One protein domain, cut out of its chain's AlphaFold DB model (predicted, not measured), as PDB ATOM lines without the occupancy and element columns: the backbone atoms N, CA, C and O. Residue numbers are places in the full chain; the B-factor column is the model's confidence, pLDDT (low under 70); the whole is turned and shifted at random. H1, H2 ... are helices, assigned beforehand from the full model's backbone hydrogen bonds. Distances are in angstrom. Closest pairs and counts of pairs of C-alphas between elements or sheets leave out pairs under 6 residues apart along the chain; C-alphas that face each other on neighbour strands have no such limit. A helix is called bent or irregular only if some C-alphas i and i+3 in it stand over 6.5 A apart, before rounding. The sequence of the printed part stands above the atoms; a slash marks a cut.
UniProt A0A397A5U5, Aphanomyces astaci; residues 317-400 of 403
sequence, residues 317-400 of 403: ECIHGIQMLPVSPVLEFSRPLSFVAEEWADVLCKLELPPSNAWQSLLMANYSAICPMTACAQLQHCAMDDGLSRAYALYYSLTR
ATOM      1  N   GLU A 317     132.723 105.849 195.835       78.75
ATOM      2  CA  GLU A 317     131.852 107.006 195.621       78.75
ATOM      3  C   GLU A 317     131.370 107.641 196.929       78.75
ATOM      4  O   GLU A 317     131.266 108.861 197.004       78.75
ATOM      5  N   CYS A 318     131.147 106.844 197.973       77.06
ATOM      6  CA  CYS A 318     130.759 107.309 199.302       77.06
ATOM      7  C   CYS A 318     131.951 107.914 200.045       77.06
ATOM      8  O   CYS A 318     131.818 108.924 200.736       77.06
ATOM      9  N   ILE A 319     133.124 107.300 199.882       70.00
ATOM     10  CA  ILE A 319     134.364 107.738 200.518       70.00
ATOM     11  C   ILE A 319     134.777 109.126 200.028       70.00
ATOM     12  O   ILE A 319     135.019 110.022 200.833       70.00
ATOM     13  N   HIS A 320     134.793 109.326 198.712       80.81
ATOM     14  CA  HIS A 320     135.106 110.627 198.125       80.81
ATOM     15  C   HIS A 320     133.918 111.597 198.192       80.81
ATOM     16  O   HIS A 320     134.091 112.801 198.394       80.81
ATOM     17  N   GLY A 321     132.696 111.077 198.049       81.81
ATOM     18  CA  GLY A 321     131.472 111.867 197.962       81.81
ATOM     19  C   GLY A 321     131.029 112.511 199.270       81.81
ATOM     20  O   GLY A 321     130.340 113.527 199.220       81.81
ATOM     21  N   ILE A 322     131.417 111.987 200.439       78.00
ATOM     22  CA  ILE A 322     130.942 112.523 201.729       78.00
ATOM     23  C   ILE A 322     131.295 113.999 201.923       78.00
ATOM     24  O   ILE A 322     130.498 114.775 202.439       78.00
ATOM     25  N   GLN A 323     132.465 114.409 201.437       79.50
ATOM     26  CA  GLN A 323     132.950 115.786 201.527       79.50
ATOM     27  C   GLN A 323     132.237 116.731 200.539       79.50
ATOM     28  O   GLN A 323     132.497 117.931 200.528       79.50
ATOM     29  N   MET A 324     131.359 116.197 199.681       88.62
ATOM     30  CA  MET A 324     130.505 116.949 198.752       88.62
ATOM     31  C   MET A 324     129.133 117.266 199.370       88.62
ATOM     32  O   MET A 324     128.299 117.899 198.718       88.62
ATOM     33  N   LEU A 325     128.884 116.831 200.612       81.12
ATOM     34  CA  LEU A 325     127.654 117.086 201.352       81.12
ATOM     35  C   LEU A 325     127.855 118.177 202.423       81.12
ATOM     36  O   LEU A 325     128.833 118.138 203.165       81.12
ATOM     37  N   PRO A 326     126.902 119.116 202.569       83.75
ATOM     38  CA  PRO A 326     125.782 119.363 201.663       83.75
ATOM     39  C   PRO A 326     126.248 120.064 200.375       83.75
ATOM     40  O   PRO A 326     127.117 120.939 200.420       83.75
ATOM     41  N   VAL A 327     125.602 119.757 199.242       87.81
ATOM     42  CA  VAL A 327     125.834 120.477 197.977       87.81
ATOM     43  C   VAL A 327     125.472 121.948 198.174       87.81
ATOM     44  O   VAL A 327     124.303 122.323 198.267       87.81
ATOM     45  N   SER A 328     126.480 122.802 198.296       85.88
ATOM     46  CA  SER A 328     126.288 124.209 198.634       85.88
ATOM     47  C   SER A 328     127.467 125.056 198.159       85.88
ATOM     48  O   SER A 328     128.553 124.518 197.938       85.88
ATOM     49  N   PRO A 329     127.293 126.385 198.021       81.56
ATOM     50  CA  PRO A 329     128.358 127.269 197.544       81.56
ATOM     51  C   PRO A 329     129.650 127.224 198.374       81.56
ATOM     52  O   PRO A 329     130.717 127.528 197.856       81.56
ATOM     53  N   VAL A 330     129.591 126.799 199.647       81.38
ATOM     54  CA  VAL A 330     130.789 126.666 200.499       81.38
ATOM     55  C   VAL A 330     131.798 125.656 199.937       81.38
ATOM     56  O   VAL A 330     132.994 125.779 200.194       81.38
ATOM     57  N   LEU A 331     131.335 124.695 199.128       83.25
ATOM     58  CA  LEU A 331     132.192 123.692 198.499       83.25
ATOM     59  C   LEU A 331     133.194 124.304 197.521       83.25
ATOM     60  O   LEU A 331     134.210 123.684 197.252       83.25
ATOM     61  N   GLU A 332     132.964 125.514 197.015       80.31
ATOM     62  CA  GLU A 332     133.955 126.216 196.186       80.31
ATOM     63  C   GLU A 332     135.194 126.632 196.986       80.31
ATOM     64  O   GLU A 332     136.283 126.735 196.426       80.31
ATOM     65  N   PHE A 333     135.046 126.812 198.302       78.12
ATOM     66  CA  PHE A 333     136.155 127.119 199.201       78.12
ATOM     67  C   PHE A 333     136.857 125.856 199.700       78.12
ATOM     68  O   PHE A 333     138.081 125.837 199.782       78.12
ATOM     69  N   SER A 334     136.103 124.804 200.038       78.25
ATOM     70  CA  SER A 334     136.681 123.558 200.564       78.25
ATOM     71  C   SER A 334     137.152 122.585 199.479       78.25
ATOM     72  O   SER A 334     138.005 121.745 199.751       78.25
ATOM     73  N   ARG A 335     136.623 122.689 198.253       87.56
ATOM     74  CA  ARG A 335     136.968 121.848 197.096       87.56
ATOM     75  C   ARG A 335     137.314 122.738 195.893       87.56
ATOM     76  O   ARG A 335     136.469 122.946 195.018       87.56
ATOM     77  N   PRO A 336     138.541 123.291 195.839       87.25
ATOM     78  CA  PRO A 336     138.957 124.151 194.736       87.25
ATOM     79  C   PRO A 336     138.955 123.387 193.406       87.25
ATOM     80  O   PRO A 336     139.140 122.169 193.379       87.25
ATOM     81  N   LEU A 337     138.794 124.103 192.287       88.00
ATOM     82  CA  LEU A 337     138.699 123.497 190.950       88.00
ATOM     83  C   LEU A 337     139.857 122.536 190.640       88.00
ATOM     84  O   LEU A 337     139.628 121.477 190.066       88.00
ATOM     85  N   SER A 338     141.084 122.882 191.042       88.19
ATOM     86  CA  SER A 338     142.261 122.027 190.850       88.19
ATOM     87  C   SER A 338     142.112 120.674 191.546       88.19
ATOM     88  O   SER A 338     142.372 119.647 190.931       88.19
ATOM     89  N   PHE A 339     141.628 120.675 192.791       88.81
ATOM     90  CA  PHE A 339     141.386 119.457 193.558       88.81
ATOM     91  C   PHE A 339     140.271 118.621 192.925       88.81
ATOM     92  O   PHE A 339     140.423 117.419 192.739       88.81
ATOM     93  N   VAL A 340     139.162 119.261 192.535       90.38
ATOM     94  CA  VAL A 340     138.046 118.567 191.872       90.38
ATOM     95  C   VAL A 340     138.497 117.938 190.550       90.38
ATOM     96  O   VAL A 340     138.094 116.819 190.245       90.38
ATOM     97  N   ALA A 341     139.347 118.625 189.782       90.19
ATOM     98  CA  ALA A 341     139.902 118.122 188.527       90.19
ATOM     99  C   ALA A 341     140.836 116.921 188.719       90.19
ATOM    100  O   ALA A 341     140.692 115.928 188.005       90.19
ATOM    101  N   GLU A 342     141.753 117.001 189.682       88.50
ATOM    102  CA  GLU A 342     142.685 115.923 190.023       88.50
ATOM    103  C   GLU A 342     141.937 114.687 190.536       88.50
ATOM    104  O   GLU A 342     142.045 113.608 189.957       88.50
ATOM    105  N   GLU A 343     141.067 114.858 191.535       90.44
ATOM    106  CA  GLU A 343     140.271 113.768 192.105       90.44
ATOM    107  C   GLU A 343     139.369 113.106 191.051       90.44
ATOM    108  O   GLU A 343     139.202 111.879 191.031       90.44
ATOM    109  N   TRP A 344     138.804 113.903 190.138       92.88
ATOM    110  CA  TRP A 344     138.008 113.371 189.043       92.88
ATOM    111  C   TRP A 344     138.833 112.494 188.103       92.88
ATOM    112  O   TRP A 344     138.419 111.373 187.795       92.88
ATOM    113  N   ALA A 345     139.990 112.985 187.658       89.12
ATOM    114  CA  ALA A 345     140.879 112.274 186.744       89.12
ATOM    115  C   ALA A 345     141.486 111.011 187.376       89.12
ATOM    116  O   ALA A 345     141.596 109.968 186.721       89.12
ATOM    117  N   ASP A 346     141.845 111.081 188.654       79.56
ATOM    118  CA  ASP A 346     142.571 110.012 189.326       79.56
ATOM    119  C   ASP A 346     141.658 108.926 189.870       79.56
ATOM    120  O   ASP A 346     142.016 107.745 189.789       79.56
ATOM    121  N   VAL A 347     140.469 109.290 190.351       83.38
ATOM    122  CA  VAL A 347     139.587 108.351 191.047       83.38
ATOM    123  C   VAL A 347     138.188 108.311 190.444       83.38
ATOM    124  O   VAL A 347     137.766 107.258 189.965       83.38
ATOM    125  N   LEU A 348     137.461 109.432 190.438       91.00
ATOM    126  CA  LEU A 348     136.001 109.398 190.261       91.00
ATOM    127  C   LEU A 348     135.554 108.988 188.854       91.00
ATOM    128  O   LEU A 348     134.578 108.253 188.721       91.00
ATOM    129  N   CYS A 349     136.266 109.402 187.803       89.31
ATOM    130  CA  CYS A 349     135.905 109.048 186.424       89.31
ATOM    131  C   CYS A 349     136.070 107.554 186.100       89.31
ATOM    132  O   CYS A 349     135.546 107.089 185.090       89.31
ATOM    133  N   LYS A 350     136.799 106.812 186.944       89.62
ATOM    134  CA  LYS A 350     137.089 105.380 186.781       89.62
ATOM    135  C   LYS A 350     136.094 104.501 187.544       89.62
ATOM    136  O   LYS A 350     136.196 103.280 187.476       89.62
ATOM    137  N   LEU A 351     135.175 105.101 188.307       85.75
ATOM    138  CA  LEU A 351     134.188 104.366 189.090       85.75
ATOM    139  C   LEU A 351     133.057 103.859 188.192       85.75
ATOM    140  O   LEU A 351     132.395 104.632 187.499       85.75
ATOM    141  N   GLU A 352     132.800 102.554 188.248       87.50
ATOM    142  CA  GLU A 352     131.657 101.932 187.582       87.50
ATOM    143  C   GLU A 352     130.457 101.914 188.533       87.50
ATOM    144  O   GLU A 352     130.332 101.042 189.393       87.50
ATOM    145  N   LEU A 353     129.571 102.902 188.394       85.00
ATOM    146  CA  LEU A 353     128.376 103.020 189.229       85.00
ATOM    147  C   LEU A 353     127.142 102.448 188.517       85.00
ATOM    148  O   LEU A 353     126.897 102.785 187.354       85.00
ATOM    149  N   PRO A 354     126.320 101.621 189.193       86.06
ATOM    150  CA  PRO A 354     125.061 101.177 188.618       86.06
ATOM    151  C   PRO A 354     124.104 102.373 188.450       86.06
ATOM    152  O   PRO A 354     124.103 103.264 189.301       86.06
ATOM    153  N   PRO A 355     123.223 102.392 187.427       81.38
ATOM    154  CA  PRO A 355     122.324 103.526 187.158       81.38
ATOM    155  C   PRO A 355     121.390 103.911 188.317       81.38
ATOM    156  O   PRO A 355     120.854 105.018 188.352       81.38
ATOM    157  N   SER A 356     121.164 102.987 189.253       87.69
ATOM    158  CA  SER A 356     120.365 103.191 190.461       87.69
ATOM    159  C   SER A 356     121.131 103.848 191.614       87.69
ATOM    160  O   SER A 356     120.517 104.141 192.636       87.69
ATOM    161  N   ASN A 357     122.449 104.051 191.503       89.38
ATOM    162  CA  ASN A 357     123.263 104.597 192.586       89.38
ATOM    163  C   ASN A 357     123.054 106.113 192.723       89.38
ATOM    164  O   ASN A 357     123.452 106.903 191.866       89.38
ATOM    165  N   ALA A 358     122.439 106.514 193.833       89.06
ATOM    166  CA  ALA A 358     122.092 107.895 194.137       89.06
ATOM    167  C   ALA A 358     123.314 108.830 194.261       89.06
ATOM    168  O   ALA A 358     123.222 110.012 193.903       89.06
ATOM    169  N   TRP A 359     124.479 108.298 194.654       90.50
ATOM    170  CA  TRP A 359     125.738 109.048 194.765       90.50
ATOM    171  C   TRP A 359     126.208 109.624 193.434       90.50
ATOM    172  O   TRP A 359     126.926 110.624 193.415       90.50
ATOM    173  N   GLN A 360     125.741 109.072 192.310       92.62
ATOM    174  CA  GLN A 360     126.026 109.626 190.992       92.62
ATOM    175  C   GLN A 360     125.578 111.089 190.878       92.62
ATOM    176  O   GLN A 360     126.274 111.892 190.259       92.62
ATOM    177  N   SER A 361     124.472 111.477 191.521       94.19
ATOM    178  CA  SER A 361     124.036 112.877 191.535       94.19
ATOM    179  C   SER A 361     124.998 113.808 192.285       94.19
ATOM    180  O   SER A 361     125.250 114.918 191.818       94.19
ATOM    181  N   LEU A 362     125.593 113.352 193.390       94.31
ATOM    182  CA  LEU A 362     126.579 114.117 194.160       94.31
ATOM    183  C   LEU A 362     127.894 114.255 193.391       94.31
ATOM    184  O   LEU A 362     128.416 115.363 193.257       94.31
ATOM    185  N   LEU A 363     128.371 113.156 192.799       94.62
ATOM    186  CA  LEU A 363     129.573 113.169 191.967       94.62
ATOM    187  C   LEU A 363     129.413 114.100 190.761       94.62
ATOM    188  O   LEU A 363     130.324 114.866 190.460       94.62
ATOM    189  N   MET A 364     128.249 114.092 190.100       94.56
ATOM    190  CA  MET A 364     127.981 114.991 188.973       94.56
ATOM    191  C   MET A 364     127.821 116.448 189.415       94.56
ATOM    192  O   MET A 364     128.316 117.347 188.737       94.56
ATOM    193  N   ALA A 365     127.191 116.706 190.564       93.50
ATOM    194  CA  ALA A 365     127.125 118.052 191.129       93.50
ATOM    195  C   ALA A 365     128.527 118.594 191.454       93.50
ATOM    196  O   ALA A 365     128.806 119.763 191.190       93.50
ATOM    197  N   ASN A 366     129.444 117.758 191.945       93.56
ATOM    198  CA  ASN A 366     130.846 118.130 192.132       93.56
ATOM    199  C   ASN A 366     131.565 118.340 190.784       93.56
ATOM    200  O   ASN A 366     132.169 119.393 190.576       93.56
ATOM    201  N   TYR A 367     131.405 117.409 189.836       94.00
ATOM    202  CA  TYR A 367     131.980 117.467 188.483       94.00
ATOM    203  C   TYR A 367     131.544 118.695 187.675       94.00
ATOM    204  O   TYR A 367     132.266 119.144 186.784       94.00
ATOM    205  N   SER A 368     130.390 119.283 187.998       93.50
ATOM    206  CA  SER A 368     129.931 120.522 187.366       93.50
ATOM    207  C   SER A 368     130.917 121.687 187.515       93.50
ATOM    208  O   SER A 368     130.883 122.586 186.686       93.50
ATOM    209  N   ALA A 369     131.829 121.655 188.497       89.81
ATOM    210  CA  ALA A 369     132.927 122.621 188.583       89.81
ATOM    211  C   ALA A 369     133.855 122.565 187.356       89.81
ATOM    212  O   ALA A 369     134.383 123.589 186.939       89.81
ATOM    213  N   ILE A 370     134.045 121.376 186.775       91.94
ATOM    214  CA  ILE A 370     134.916 121.138 185.617       91.94
ATOM    215  C   ILE A 370     134.137 121.330 184.317       91.94
ATOM    216  O   ILE A 370     134.571 122.051 183.423       91.94
ATOM    217  N   CYS A 371     132.991 120.652 184.190       92.25
ATOM    218  CA  CYS A 371     132.174 120.699 182.982       92.25
ATOM    219  C   CYS A 371     130.677 120.773 183.323       92.25
ATOM    220  O   CYS A 371     129.998 119.737 183.377       92.25
ATOM    221  N   PRO A 372     130.133 121.994 183.501       92.12
ATOM    222  CA  PRO A 372     128.731 122.217 183.848       92.12
ATOM    223  C   PRO A 372     127.750 121.514 182.907       92.12
ATOM    224  O   PRO A 372     126.815 120.851 183.345       92.12
ATOM    225  N   MET A 373     127.986 121.606 181.594       91.94
ATOM    226  CA  MET A 373     127.056 121.092 180.585       91.94
ATOM    227  C   MET A 373     126.974 119.562 180.589       91.94
ATOM    228  O   MET A 373     125.880 119.002 180.503       91.94
ATOM    229  N   THR A 374     128.113 118.877 180.726       92.19
ATOM    230  CA  THR A 374     128.149 117.410 180.816       92.19
ATOM    231  C   THR A 374     127.532 116.925 182.126       92.19
ATOM    232  O   THR A 374     126.738 115.984 182.107       92.19
ATOM    233  N   ALA A 375     127.839 117.595 183.243       92.94
ATOM    234  CA  ALA A 375     127.221 117.303 184.532       92.94
ATOM    235  C   ALA A 375     125.694 117.462 184.469       92.94
ATOM    236  O   ALA A 375     124.965 116.567 184.891       92.94
ATOM    237  N   CYS A 376     125.192 118.544 183.867       93.25
ATOM    238  CA  CYS A 376     123.759 118.774 183.703       93.25
ATOM    239  C   CYS A 376     123.061 117.690 182.879       93.25
ATOM    240  O   CYS A 376     121.983 117.247 183.268       93.25
ATOM    241  N   ALA A 377     123.659 117.242 181.772       93.69
ATOM    242  CA  ALA A 377     123.083 116.174 180.956       93.69
ATOM    243  C   ALA A 377     122.931 114.862 181.751       93.69
ATOM    244  O   ALA A 377     121.911 114.183 181.649       93.69
ATOM    245  N   GLN A 378     123.913 114.530 182.596       92.25
ATOM    246  CA  GLN A 378     123.847 113.360 183.479       92.25
ATOM    247  C   GLN A 378     122.820 113.553 184.609       92.25
ATOM    248  O   GLN A 378     121.987 112.677 184.856       92.25
ATOM    249  N   LEU A 379     122.813 114.730 185.241       94.69
ATOM    250  CA  LEU A 379     121.901 115.102 186.329       94.69
ATOM    251  C   LEU A 379     120.431 115.178 185.914       94.69
ATOM    252  O   LEU A 379     119.565 115.217 186.782       94.69
ATOM    253  N   GLN A 380     120.104 115.195 184.622       93.88
ATOM    254  CA  GLN A 380     118.715 115.085 184.166       93.88
ATOM    255  C   GLN A 380     118.150 113.671 184.341       93.88
ATOM    256  O   GLN A 380     116.937 113.518 184.495       93.88
ATOM    257  N   HIS A 381     119.012 112.651 184.342       91.88
ATOM    258  CA  HIS A 381     118.593 111.255 184.206       91.88
ATOM    259  C   HIS A 381     119.108 110.324 185.312       91.88
ATOM    260  O   HIS A 381     118.503 109.275 185.522       91.88
ATOM    261  N   CYS A 382     120.174 110.680 186.036       91.88
ATOM    262  CA  CYS A 382     120.744 109.817 187.078       91.88
ATOM    263  C   CYS A 382     119.823 109.665 188.301       91.88
ATOM    264  O   CYS A 382     118.957 110.513 188.551       91.88
ATOM    265  N   ALA A 383     120.029 108.615 189.097       91.38
ATOM    266  CA  ALA A 383     119.433 108.515 190.427       91.38
ATOM    267  C   ALA A 383     119.880 109.698 191.309       91.38
ATOM    268  O   ALA A 383     121.009 110.174 191.182       91.38
ATOM    269  N   MET A 384     118.977 110.197 192.155       93.31
ATOM    270  CA  MET A 384     119.238 111.337 193.041       93.31
ATOM    271  C   MET A 384     119.458 110.862 194.468       93.31
ATOM    272  O   MET A 384     118.729 109.988 194.934       93.31
ATOM    273  N   ASP A 385     120.422 111.482 195.138       91.31
ATOM    274  CA  ASP A 385     120.559 111.450 196.591       91.31
ATOM    275  C   ASP A 385     119.300 112.020 197.262       91.31
ATOM    276  O   ASP A 385     118.672 112.949 196.743       91.31
ATOM    277  N   ASP A 386     118.893 111.438 198.390       83.44
ATOM    278  CA  ASP A 386     117.647 111.795 199.077       83.44
ATOM    279  C   ASP A 386     117.711 113.177 199.751       83.44
ATOM    280  O   ASP A 386     116.675 113.819 199.941       83.44
ATOM    281  N   GLY A 387     118.921 113.681 200.015       83.62
ATOM    282  CA  GLY A 387     119.197 115.042 200.464       83.62
ATOM    283  C   GLY A 387     119.348 116.067 199.333       83.62
ATOM    284  O   GLY A 387     119.390 117.271 199.609       83.62
ATOM    285  N   LEU A 388     119.401 115.642 198.063       90.00
ATOM    286  CA  LEU A 388     119.661 116.510 196.911       90.00
ATOM    287  C   LEU A 388     118.512 116.503 195.897       90.00
ATOM    288  O   LEU A 388     118.342 115.586 195.095       90.00
ATOM    289  N   SER A 389     117.763 117.606 195.822       92.88
ATOM    290  CA  SER A 389     116.744 117.739 194.774       92.88
ATOM    291  C   SER A 389     117.367 117.941 193.385       92.88
ATOM    292  O   SER A 389     118.318 118.707 193.215       92.88
ATOM    293  N   ARG A 390     116.782 117.314 192.353       94.31
ATOM    294  CA  ARG A 390     117.257 117.441 190.960       94.31
ATOM    295  C   ARG A 390     117.233 118.884 190.460       94.31
ATOM    296  O   ARG A 390     118.159 119.319 189.786       94.31
ATOM    297  N   ALA A 391     116.187 119.632 190.813       94.19
ATOM    298  CA  ALA A 391     116.065 121.042 190.452       94.19
ATOM    299  C   ALA A 391     117.229 121.865 191.023       94.19
ATOM    300  O   ALA A 391     117.847 122.641 190.297       94.19
ATOM    301  N   TYR A 392     117.568 121.645 192.296       94.19
ATOM    302  CA  TYR A 392     118.694 122.320 192.928       94.19
ATOM    303  C   TYR A 392     120.041 121.856 192.361       94.19
ATOM    304  O   TYR A 392     120.887 122.698 192.099       94.19
ATOM    305  N   ALA A 393     120.233 120.564 192.078       93.12
ATOM    306  CA  ALA A 393     121.466 120.061 191.464       93.12
ATOM    307  C   ALA A 393     121.733 120.672 190.074       93.12
ATOM    308  O   ALA A 393     122.866 121.033 189.755       93.12
ATOM    309  N   LEU A 394     120.685 120.824 189.256       94.44
ATOM    310  CA  LEU A 394     120.771 121.479 187.947       94.44
ATOM    311  C   LEU A 394     121.044 122.980 188.082       94.44
ATOM    312  O   LEU A 394     121.912 123.497 187.384       94.44
ATOM    313  N   TYR A 395     120.342 123.664 188.991       93.50
ATOM    314  CA  TYR A 395     120.600 125.072 189.297       93.50
ATOM    315  C   TYR A 395     122.045 125.278 189.754       93.50
ATOM    316  O   TYR A 395     122.757 126.094 189.174       93.50
ATOM    317  N   TYR A 396     122.488 124.494 190.738       91.00
ATOM    318  CA  TYR A 396     123.840 124.524 191.276       91.00
ATOM    319  C   TYR A 396     124.859 124.351 190.155       91.00
ATOM    320  O   TYR A 396     125.725 125.197 190.003       91.00
ATOM    321  N   SER A 397     124.686 123.339 189.299       90.81
ATOM    322  CA  SER A 397     125.613 123.051 188.198       90.81
ATOM    323  C   SER A 397     125.701 124.172 187.159       90.81
ATOM    324  O   SER A 397     126.790 124.468 186.684       90.81
ATOM    325  N   LEU A 398     124.579 124.808 186.802       89.19
ATOM    326  CA  LEU A 398     124.539 125.865 185.778       89.19
ATOM    327  C   LEU A 398     124.953 127.245 186.294       89.19
ATOM    328  O   LEU A 398     125.281 128.115 185.491       89.19
ATOM    329  N   THR A 399     124.882 127.466 187.606       87.00
ATOM    330  CA  THR A 399     125.169 128.770 188.221       87.00
ATOM    331  C   THR A 399     126.557 128.863 188.836       87.00
ATOM    332  O   THR A 399     126.916 129.932 189.330       87.00
ATOM    333  N   ARG A 400     127.359 127.789 188.770       74.88
ATOM    334  CA  ARG A 400     128.762 127.852 189.194       74.88
ATOM    335  C   ARG A 400     129.516 128.873 188.342       74.88
ATOM    336  O   ARG A 400     129.294 128.932 187.127       74.88
TER     337      ARG A 400
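Overview. This is residues 317 to 400 of the 403 residues of a protein of Aphanomyces astaci (UniProt A0A397A5U5). Helix H4 runs through the middle of a rounded body, with H1, H3, H5 and H6 packed about it and the short H2 out at the rim, away from H4. H5 and H6 fold back beside it, and the three make a small up-and-down bundle with centres in a triangle; H1 crosses H4 on the side away from H5, and H3 packs at a slant on H4 with Val 340 near Tyr 367. The printed part has 84 residues with six named helices, H1 to H6 in order along the chain, and no named strand. It is all helix, with 49 residues in named elements. The whole is compact, with a radius of gyration of the C-alphas of 11.3 A and spans of 28 by 27 by 21 A.

Along the chain. H1, residues 317 to 324, begins with C-alpha 317 at (131.852, 107.006, 195.621) and is 10.5 A long from first to last C-alpha. It is irregular, but only just: C-alphas 320 and 323 are 6.55 A apart. H2 is residues 331 to 334, 4.9 A. H3, residues 337 to 346, measures 14.1 A. H4, residues 359 to 367, begins with C-alpha 359 at (125.738, 109.048, 194.765) and measures 12.2 A. H5 is residues 372 to 379, 10.2 A. H6, residues 390 to 399, measures 14.1 A and ends with C-alpha 399 at (125.169, 128.770, 188.221).

Arrangement. H4 is the hub, touching four helices. H1 touches it at a steep tilt of 52 degrees, the same way; their closest C-alphas, of Gly 321 and Leu 363, are 6.4 A apart. H3 touches H4 at a steep tilt of 51 degrees, opposite ways, with the C-alphas of Val 340 and Tyr 367 closest at 7.0 A. H4 and H5 form a helical hairpin at a shallow tilt of 7 degrees; the closest C-alphas, of Met 364 and Ala 375, are 5.1 A apart. H5 and H6 form another, at a shallow tilt of 8 degrees, with the C-alphas of Pro 372 and Ser 397 closest at 5.4 A. H6 touches H4 at a shallow tilt of 12 degrees, the same way, the closest C-alphas being those of Ala 365 and Ser 397, 6.0 A apart. The helix packing is part aligned, part crossed: three of the five touching pairs are at a shallow tilt. H2 is close to H1 but not clearly touching, with the C-alphas of Met 324 and Leu 331 at 7.0 A, and H2 and H3 meet only through their link. H3 is apart from H5 and H6. In H3, H4, H5 and H6 every O i to N i+4 pair is within hydrogen-bond range; in H1, 2 of 4 are, and H2 is too short for such a pair.

Size, cuts and confidence. The two C-alphas farthest apart, of Phe 333 and Pro 354, are 30.1 A apart. The printed part has no cut. The link from H3 to H4, residues 347 to 358, is long. The mean pLDDT of the printed part is 88.3, and no printed residue is under 70.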